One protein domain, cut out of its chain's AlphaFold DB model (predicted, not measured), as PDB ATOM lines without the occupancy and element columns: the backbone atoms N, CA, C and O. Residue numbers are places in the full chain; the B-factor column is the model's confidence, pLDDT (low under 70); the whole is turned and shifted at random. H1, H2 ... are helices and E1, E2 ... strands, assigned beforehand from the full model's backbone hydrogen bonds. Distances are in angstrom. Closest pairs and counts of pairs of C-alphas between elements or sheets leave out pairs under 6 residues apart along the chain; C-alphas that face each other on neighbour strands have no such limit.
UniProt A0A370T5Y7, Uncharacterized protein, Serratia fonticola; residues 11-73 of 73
ATOM      1  N   GLU A  11     230.494 281.765 372.484       80.62
ATOM      2  CA  GLU A  11     230.671 282.498 373.748       80.62
ATOM      3  C   GLU A  11     229.354 283.028 374.282       80.62
ATOM      4  O   GLU A  11     229.024 282.815 375.439       80.62
ATOM      5  N   CYS A  12     228.578 283.720 373.441       77.25
ATOM      6  CA  CYS A  12     227.305 284.262 373.887       77.25
ATOM      7  C   CYS A  12     226.329 283.143 374.210       77.25
ATOM      8  O   CYS A  12     225.570 283.296 375.154       77.25
ATOM      9  N   ARG A  13     226.336 282.026 373.476       76.94
ATOM     10  CA  ARG A  13     225.480 280.875 373.780       76.94
ATOM     11  C   ARG A  13     225.861 280.222 375.113       76.94
ATOM     12  O   ARG A  13     224.964 279.918 375.893       76.94
ATOM     13  N   ASP A  14     227.151 280.037 375.366       76.19
ATOM     14  CA  ASP A  14     227.689 279.397 376.568       76.19
ATOM     15  C   ASP A  14     227.516 280.300 377.802       76.19
ATOM     16  O   ASP A  14     226.911 279.909 378.799       76.19
ATOM     17  N   ASN A  15     227.871 281.581 377.668       67.06
ATOM     18  CA  ASN A  15     227.691 282.598 378.704       67.06
ATOM     19  C   ASN A  15     226.203 282.923 378.959       67.06
ATOM     20  O   ASN A  15     225.789 283.185 380.090       67.06
ATOM     21  N   SER A  16     225.345 282.835 377.931       61.28
ATOM     22  CA  SER A  16     223.886 282.889 378.118       61.28
ATOM     23  C   SER A  16     223.352 281.646 378.819       61.28
ATOM     24  O   SER A  16     222.318 281.743 379.462       61.28
ATOM     25  N   GLY A  17     224.024 280.495 378.751       56.66
ATOM     26  CA  GLY A  17     223.672 279.323 379.556       56.66
ATOM     27  C   GLY A  17     223.692 279.636 381.054       56.66
ATOM     28  O   GLY A  17     222.752 279.282 381.760       56.66
ATOM     29  N   GLN A  18     224.691 280.400 381.508       53.22
ATOM     30  CA  GLN A  18     224.757 280.916 382.881       53.22
ATOM     31  C   GLN A  18     223.846 282.138 383.110       53.22
ATOM     32  O   GLN A  18     223.216 282.257 384.159       53.22
ATOM     33  N   SER A  19     223.717 283.035 382.123       52.47
ATOM     34  CA  SER A  19     222.957 284.295 382.256       52.47
ATOM     35  C   SER A  19     221.438 284.155 382.053       52.47
ATOM     36  O   SER A  19     220.676 285.036 382.458       52.47
ATOM     37  N   ARG A  20     220.961 283.043 381.474       49.38
ATOM     38  CA  ARG A  20     219.531 282.705 381.309       49.38
ATOM     39  C   ARG A  20     218.790 282.586 382.638       49.38
ATOM     40  O   ARG A  20     217.575 282.740 382.655       49.38
ATOM     41  N   ALA A  21     219.506 282.387 383.744       48.00
ATOM     42  CA  ALA A  21     218.927 282.449 385.080       48.00
ATOM     43  C   ALA A  21     218.510 283.876 385.501       48.00
ATOM     44  O   ALA A  21     217.806 284.019 386.496       48.00
ATOM     45  N   ARG A  22     218.932 284.939 384.790       47.44
ATOM     46  CA  ARG A  22     218.732 286.331 385.248       47.44
ATOM     47  C   ARG A  22     218.143 287.318 384.248       47.44
ATOM     48  O   ARG A  22     217.620 288.335 384.692       47.44
ATOM     49  N   ALA A  23     218.172 287.065 382.944       49.62
ATOM     50  CA  ALA A  23     217.641 288.032 381.986       49.62
ATOM     51  C   ALA A  23     216.869 287.349 380.856       49.62
ATOM     52  O   ALA A  23     217.303 286.334 380.316       49.62
ATOM     53  N   LYS A  24     215.725 287.941 380.491       53.00
ATOM     54  CA  LYS A  24     214.875 287.627 379.329       53.00
ATOM     55  C   LYS A  24     215.615 287.882 378.005       53.00
ATOM     56  O   LYS A  24     215.155 288.650 377.165       53.00
ATOM     57  N   ILE A  25     216.796 287.304 377.823       56.47
ATOM     58  CA  ILE A  25     217.554 287.458 376.591       56.47
ATOM     59  C   ILE A  25     216.976 286.453 375.601       56.47
ATOM     60  O   ILE A  25     217.186 285.245 375.726       56.47
ATOM     61  N   GLY A  26     216.138 286.958 374.691       58.81
ATOM     62  CA  GLY A  26     215.466 286.154 373.675       58.81
ATOM     63  C   GLY A  26     216.457 285.327 372.854       58.81
ATOM     64  O   GLY A  26     217.646 285.643 372.782       58.81
ATOM     65  N   GLU A  27     215.967 284.270 372.204       57.72
ATOM     66  CA  GLU A  27     216.771 283.381 371.345       57.72
ATOM     67  C   GLU A  27     217.600 284.104 370.266       57.72
ATOM     68  O   GLU A  27     218.534 283.520 369.715       57.72
ATOM     69  N   ASP A  28     217.268 285.360 369.970       64.56
ATOM     70  CA  ASP A  28     217.940 286.211 368.992       64.56
ATOM     71  C   ASP A  28     219.279 286.793 369.480       64.56
ATOM     72  O   ASP A  28     220.130 287.169 368.680       64.56
ATOM     73  N   TYR A  29     219.525 286.808 370.793       66.25
ATOM     74  CA  TYR A  29     220.679 287.494 371.380       66.25
ATOM     75  C   TYR A  29     222.026 286.981 370.855       66.25
ATOM     76  O   TYR A  29     222.832 287.737 370.322       66.25
ATOM     77  N   TYR A  30     222.273 285.672 370.919       69.12
ATOM     78  CA  TYR A  30     223.520 285.070 370.423       69.12
ATOM     79  C   TYR A  30     223.534 284.839 368.902       69.12
ATOM     80  O   TYR A  30     224.512 284.289 368.384       69.12
ATOM     81  N   ARG A  31     222.462 285.227 368.193       73.25
ATOM     82  CA  ARG A  31     222.312 285.102 366.733       73.25
ATOM     83  C   ARG A  31     222.597 286.400 365.982       73.25
ATOM     84  O   ARG A  31     222.621 286.392 364.757       73.25
ATOM     85  N   GLN A  32     222.875 287.492 366.690       79.19
ATOM     86  CA  GLN A  32     223.324 288.730 366.061       79.19
ATOM     87  C   GLN A  32     224.753 288.558 365.540       79.19
ATOM     88  O   GLN A  32     225.728 288.787 366.260       79.19
ATOM     89  N   ILE A  33     224.873 288.093 364.297       83.81
ATOM     90  CA  ILE A  33     226.144 287.924 363.602       83.81
ATOM     91  C   ILE A  33     226.235 288.917 362.452       83.81
ATOM     92  O   ILE A  33     225.355 288.986 361.599       83.81
ATOM     93  N   THR A  34     227.343 289.641 362.401       86.19
ATOM     94  CA  THR A  34     227.705 290.516 361.291       86.19
ATOM     95  C   THR A  34     228.876 289.896 360.551       86.19
ATOM     96  O   THR A  34     229.889 289.559 361.162       86.19
ATOM     97  N   VAL A  35     228.768 289.743 359.235       87.62
ATOM     98  CA  VAL A  35     229.891 289.282 358.413       87.62
ATOM     99  C   VAL A  35     230.667 290.504 357.945       87.62
ATOM    100  O   VAL A  35     230.124 291.353 357.247       87.62
ATOM    101  N   LEU A  36     231.921 290.609 358.382       87.12
ATOM    102  CA  LEU A  36     232.790 291.749 358.093       87.12
ATOM    103  C   LEU A  36     233.346 291.660 356.672       87.12
ATOM    104  O   LEU A  36     233.280 292.617 355.908       87.12
ATOM    105  N   GLU A  37     233.886 290.497 356.317       86.88
ATOM    106  CA  GLU A  37     234.541 290.278 355.033       86.88
ATOM    107  C   GLU A  37     234.479 288.807 354.610       86.88
ATOM    108  O   GLU A  37     234.424 287.892 355.440       86.88
ATOM    109  N   LYS A  38     234.509 288.588 353.293       86.50
ATOM    110  CA  LYS A  38     234.714 287.276 352.679       86.50
ATOM    111  C   LYS A  38     236.214 287.086 352.446       86.50
ATOM    112  O   LYS A  38     236.822 287.876 351.732       86.50
ATOM    113  N   LYS A  39     236.783 286.045 353.046       85.12
ATOM    114  CA  LYS A  39     238.138 285.541 352.791       85.12
ATOM    115  C   LYS A  39     238.116 284.529 351.638       85.12
ATOM    116  O   LYS A  39     237.060 284.035 351.229       85.12
ATOM    117  N   ASP A  40     239.298 284.174 351.150       81.38
ATOM    118  CA  ASP A  40     239.481 283.141 350.133       81.38
ATOM    119  C   ASP A  40     238.979 281.760 350.590       81.38
ATOM    120  O   ASP A  40     238.962 281.437 351.783       81.38
ATOM    121  N   TYR A  41     238.580 280.928 349.621       81.88
ATOM    122  CA  TYR A  41     238.093 279.553 349.827       81.88
ATOM    123  C   TYR A  41     236.769 279.425 350.605       81.88
ATOM    124  O   TYR A  41     236.569 278.459 351.339       81.88
ATOM    125  N   GLY A  42     235.849 280.387 350.469       80.38
ATOM    126  CA  GLY A  42     234.525 280.302 351.111       80.38
ATOM    127  C   GLY A  42     234.567 280.480 352.633       80.38
ATOM    128  O   GLY A  42     233.665 280.043 353.347       80.38
ATOM    129  N   LYS A  43     235.628 281.113 353.139       86.31
ATOM    130  CA  LYS A  43     235.763 281.507 354.539       86.31
ATOM    131  C   LYS A  43     235.194 282.911 354.722       86.31
ATOM    132  O   LYS A  43     235.486 283.813 353.949       86.31
ATOM    133  N   TYR A  44     234.419 283.116 355.773       88.06
ATOM    134  CA  TYR A  44     233.779 284.386 356.092       88.06
ATOM    135  C   TYR A  44     234.188 284.826 357.487       88.06
ATOM    136  O   TYR A  44     234.043 284.082 358.460       88.06
ATOM    137  N   GLN A  45     234.697 286.047 357.597       89.75
ATOM    138  CA  GLN A  45     235.039 286.632 358.879       89.75
ATOM    139  C   GLN A  45     233.774 287.193 359.521       89.75
ATOM    140  O   GLN A  45     233.212 288.196 359.085       89.75
ATOM    141  N   CYS A  46     233.319 286.508 360.558       88.38
ATOM    142  CA  CYS A  46     232.088 286.791 361.270       88.38
ATOM    143  C   CYS A  46     232.413 287.470 362.593       88.38
ATOM    144  O   CYS A  46     233.391 287.121 363.252       88.38
ATOM    145  N   ARG A  47     231.573 288.413 363.004       87.69
ATOM    146  CA  ARG A  47     231.650 289.104 364.284       87.69
ATOM    147  C   ARG A  47     230.320 288.980 365.007       87.69
ATOM    148  O   ARG A  47     229.273 289.232 364.422       87.69
ATOM    149  N   CYS A  48     230.347 288.624 366.284       86.50
ATOM    150  CA  CYS A  48     229.157 288.712 367.117       86.50
ATOM    151  C   CYS A  48     228.852 290.181 367.421       86.50
ATOM    152  O   CYS A  48     229.710 290.886 367.947       86.50
ATOM    153  N   GLY A  49     227.627 290.622 367.147       80.31
ATOM    154  CA  GLY A  49     227.140 291.953 367.505       80.31
ATOM    155  C   GLY A  49     226.999 292.170 369.015       80.31
ATOM    156  O   GLY A  49     226.966 293.311 369.451       80.31
ATOM    157  N   GLN A  50     226.970 291.094 369.813       82.00
ATOM    158  CA  GLN A  50     226.839 291.176 371.271       82.00
ATOM    159  C   GLN A  50     228.186 291.264 371.983       82.00
ATOM    160  O   GLN A  50     228.514 292.283 372.576       82.00
ATOM    161  N   CYS A  51     228.997 290.203 371.925       81.94
ATOM    162  CA  CYS A  51     230.295 290.196 372.608       81.94
ATOM    163  C   CYS A  51     231.430 290.798 371.770       81.94
ATOM    164  O   CYS A  51     232.559 290.887 372.237       81.94
ATOM    165  N   GLY A  52     231.177 291.140 370.504       82.88
ATOM    166  CA  GLY A  52     232.203 291.649 369.600       82.88
ATOM    167  C   GLY A  52     233.209 290.602 369.118       82.88
ATOM    168  O   GLY A  52     234.073 290.960 368.319       82.88
ATOM    169  N   ARG A  53     233.114 289.334 369.556       86.25
ATOM    170  CA  ARG A  53     234.059 288.273 369.179       86.25
ATOM    171  C   ARG A  53     234.054 288.055 367.678       86.25
ATOM    172  O   ARG A  53     232.991 287.991 367.067       86.25
ATOM    173  N   VAL A  54     235.241 287.883 367.114       89.69
ATOM    174  CA  VAL A  54     235.444 287.604 365.694       89.69
ATOM    175  C   VAL A  54     235.866 286.145 365.529       89.69
ATOM    176  O   VAL A  54     236.641 285.625 366.330       89.69
ATOM    177  N   TRP A  55     235.338 285.462 364.517       88.62
ATOM    178  CA  TRP A  55     235.758 284.117 364.130       88.62
ATOM    179  C   TRP A  55     235.609 283.919 362.628       88.62
ATOM    180  O   TRP A  55     234.861 284.627 361.956       88.62
ATOM    181  N   ILE A  56     236.311 282.921 362.104       88.69
ATOM    182  CA  ILE A  56     236.146 282.496 360.720       88.69
ATOM    183  C   ILE A  56     235.086 281.400 360.676       88.69
ATOM    184  O   ILE A  56     235.178 280.411 361.402       88.69
ATOM    185  N   SER A  57     234.078 281.588 359.830       85.62
ATOM    186  CA  SER A  57     233.044 280.598 359.547       85.62
ATOM    187  C   SER A  57     233.095 280.202 358.078       85.62
ATOM    188  O   SER A  57     233.285 281.050 357.213       85.62
ATOM    189  N   THR A  58     232.919 278.920 357.785       85.25
ATOM    190  CA  THR A  58     232.759 278.392 356.417       85.25
ATOM    191  C   THR A  58     231.307 278.016 356.124       85.25
ATOM    192  O   THR A  58     231.024 277.318 355.157       85.25
ATOM    193  N   SER A  59     230.375 278.412 356.994       81.44
ATOM    194  CA  SER A  59     228.957 278.089 356.849       81.44
ATOM    195  C   SER A  59     228.323 278.875 355.703       81.44
ATOM    196  O   SER A  59     228.539 280.081 355.590       81.44
ATOM    197  N   SER A  60     227.458 278.220 354.927       81.50
ATOM    198  CA  SER A  60     226.658 278.860 353.872       81.50
ATOM    199  C   SER A  60     225.786 280.011 354.397       81.50
ATOM    200  O   SER A  60     225.602 280.999 353.698       81.50
ATOM    201  N   GLU A  61     225.348 279.974 355.660       79.44
ATOM    202  CA  GLU A  61     224.650 281.110 356.287       79.44
ATOM    203  C   GLU A  61     225.499 282.388 356.340       79.44
ATOM    204  O   GLU A  61     224.966 283.487 356.196       79.44
ATOM    205  N   ALA A  62     226.821 282.281 356.515       81.88
ATOM    206  CA  ALA A  62     227.689 283.457 356.493       81.88
ATOM    207  C   ALA A  62     227.703 284.110 355.102       81.88
ATOM    208  O   ALA A  62     227.740 285.336 354.990       81.88
ATOM    209  N   GLU A  63     227.604 283.307 354.041       84.44
ATOM    210  CA  GLU A  63     227.454 283.800 352.674       84.44
ATOM    211  C   GLU A  63     226.109 284.509 352.474       84.44
ATOM    212  O   GLU A  63     226.075 285.611 351.926       84.44
ATOM    213  N   GLU A  64     225.009 283.933 352.964       84.00
ATOM    214  CA  GLU A  64     223.685 284.561 352.887       84.00
ATOM    215  C   GLU A  64     223.633 285.899 353.636       84.00
ATOM    216  O   GLU A  64     223.119 286.887 353.107       84.00
ATOM    217  N   ILE A  65     224.197 285.964 354.850       81.00
ATOM    218  CA  ILE A  65     224.268 287.199 355.650       81.00
ATOM    219  C   ILE A  65     225.122 288.255 354.936       81.00
ATOM    220  O   ILE A  65     224.751 289.433 354.895       81.00
ATOM    221  N   PHE A  66     226.247 287.848 354.345       83.44
ATOM    222  CA  PHE A  66     227.108 288.736 353.567       83.44
ATOM    223  C   PHE A  66     226.395 289.284 352.323       83.44
ATOM    224  O   PHE A  66     226.429 290.490 352.076       83.44
ATOM    225  N   ASN A  67     225.694 288.427 351.575       81.81
ATOM    226  CA  ASN A  67     224.923 288.830 350.398       81.81
ATOM    227  C   ASN A  67     223.767 289.774 350.762       81.81
ATOM    228  O   ASN A  67     223.600 290.804 350.112       81.81
ATOM    229  N   LYS A  68     223.023 289.497 351.843       78.19
ATOM    230  CA  LYS A  68     221.981 290.409 352.354       78.19
ATOM    231  C   LYS A  68     222.550 291.771 352.759       78.19
ATOM    232  O   LYS A  68     221.962 292.802 352.439       78.19
ATOM    233  N   SER A  69     223.719 291.783 353.403       71.31
ATOM    234  CA  SER A  69     224.387 293.028 353.808       71.31
ATOM    235  C   SER A  69     224.829 293.880 352.613       71.31
ATOM    236  O   SER A  69     224.843 295.102 352.715       71.31
ATOM    237  N   LYS A  70     225.149 293.265 351.465       66.50
ATOM    238  CA  LYS A  70     225.489 293.989 350.229       66.50
ATOM    239  C   LYS A  70     224.285 294.558 349.480       66.50
ATOM    240  O   LYS A  70     224.442 295.569 348.811       66.50
ATOM    241  N   ILE A  71     223.117 293.924 349.577       60.75
ATOM    242  CA  ILE A  71     221.895 294.333 348.856       60.75
ATOM    243  C   ILE A  71     221.254 295.596 349.458       60.75
ATOM    244  O   ILE A  71     220.490 296.276 348.785       60.75
ATOM    245  N   THR A  72     221.571 295.942 350.707       54.44
ATOM    246  CA  THR A  72     220.945 297.074 351.420       54.44
ATOM    247  C   THR A  72     221.723 298.393 351.249       54.44
ATOM    248  O   THR A  72     221.638 299.265 352.111       54.44
ATOM    249  N   ARG A  73     222.535 298.537 350.195       44.84
ATOM    250  CA  ARG A  73     223.412 299.700 350.000       44.84
ATOM    251  C   ARG A  73     223.191 300.382 348.661       44.84
ATOM    252  O   ARG A  73     222.986 299.651 347.670       44.84
TER     253      ARG A  73
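This is residues 11 to 73 of the 73 residues of an uncharacterized protein of Serratia fonticola (UniProt A0A370T5Y7). A three-stranded antiparallel sheet, in the order E1 - E2 - E3, has helix H2 packed across one face, while the short helix H1 lies off the sheet toward one end of the longest axis. Residues 17 to 24, of which 17 to 19 belong to H1, stick out from the body. The printed part has 63 residues with two named helices and three named strands, in the order H1, E1, E2, E3, H2, and its class is mixed, helices and strands. It is only just loose, close to compact, with a radius of gyration of the C-alphas of 13.2 A, and spans 40 by 23 by 17 A.

E1, residues 33 to 39, E2, residues 43 to 48, and E3, residues 54 to 57, form a meander, each strand the antiparallel neighbour of the one before. E1 and E2 are a hairpin at 154 degrees, with N 34 and O 47 at 2.8 A. E2 and E3 are a hairpin at 142 degrees, with N 46 and O 55 at 2.8 A. H2, residues 60 to 71, is on the sheet at a height of 8.5 A, giving two layers, a helix on one face of a sheet. It runs across the strands, at 86 degrees to E1 on the local plane. It lies over E1 and only just over E2, on which 3 of its C-alphas fall. The closest C-alphas of E1 and H2 are those of Val 35 and Phe 66, 5.6 A apart. H1, residues 11 to 19, is not on the sheet and is apart from E3 and H2. Each O i to N i+4 pair is within hydrogen-bond range in H2, and 4 of 5 in H1.

H1 begins at C-alpha 11 (230.671, 282.498, 373.748). E1 is 16.3 A long, E2 15.9 A and H2 16.9 A, ending at C-alpha 71 (221.895, 294.333, 348.856).

The C-alphas of Arg 22 and Tyr 41 are the two farthest apart, 40.9 A. The printed part has no cut, and the link from H1 to E1, 13 residues, is long. In this model pLDDT is under 70 at residues 15 to 30 and 70 to 73.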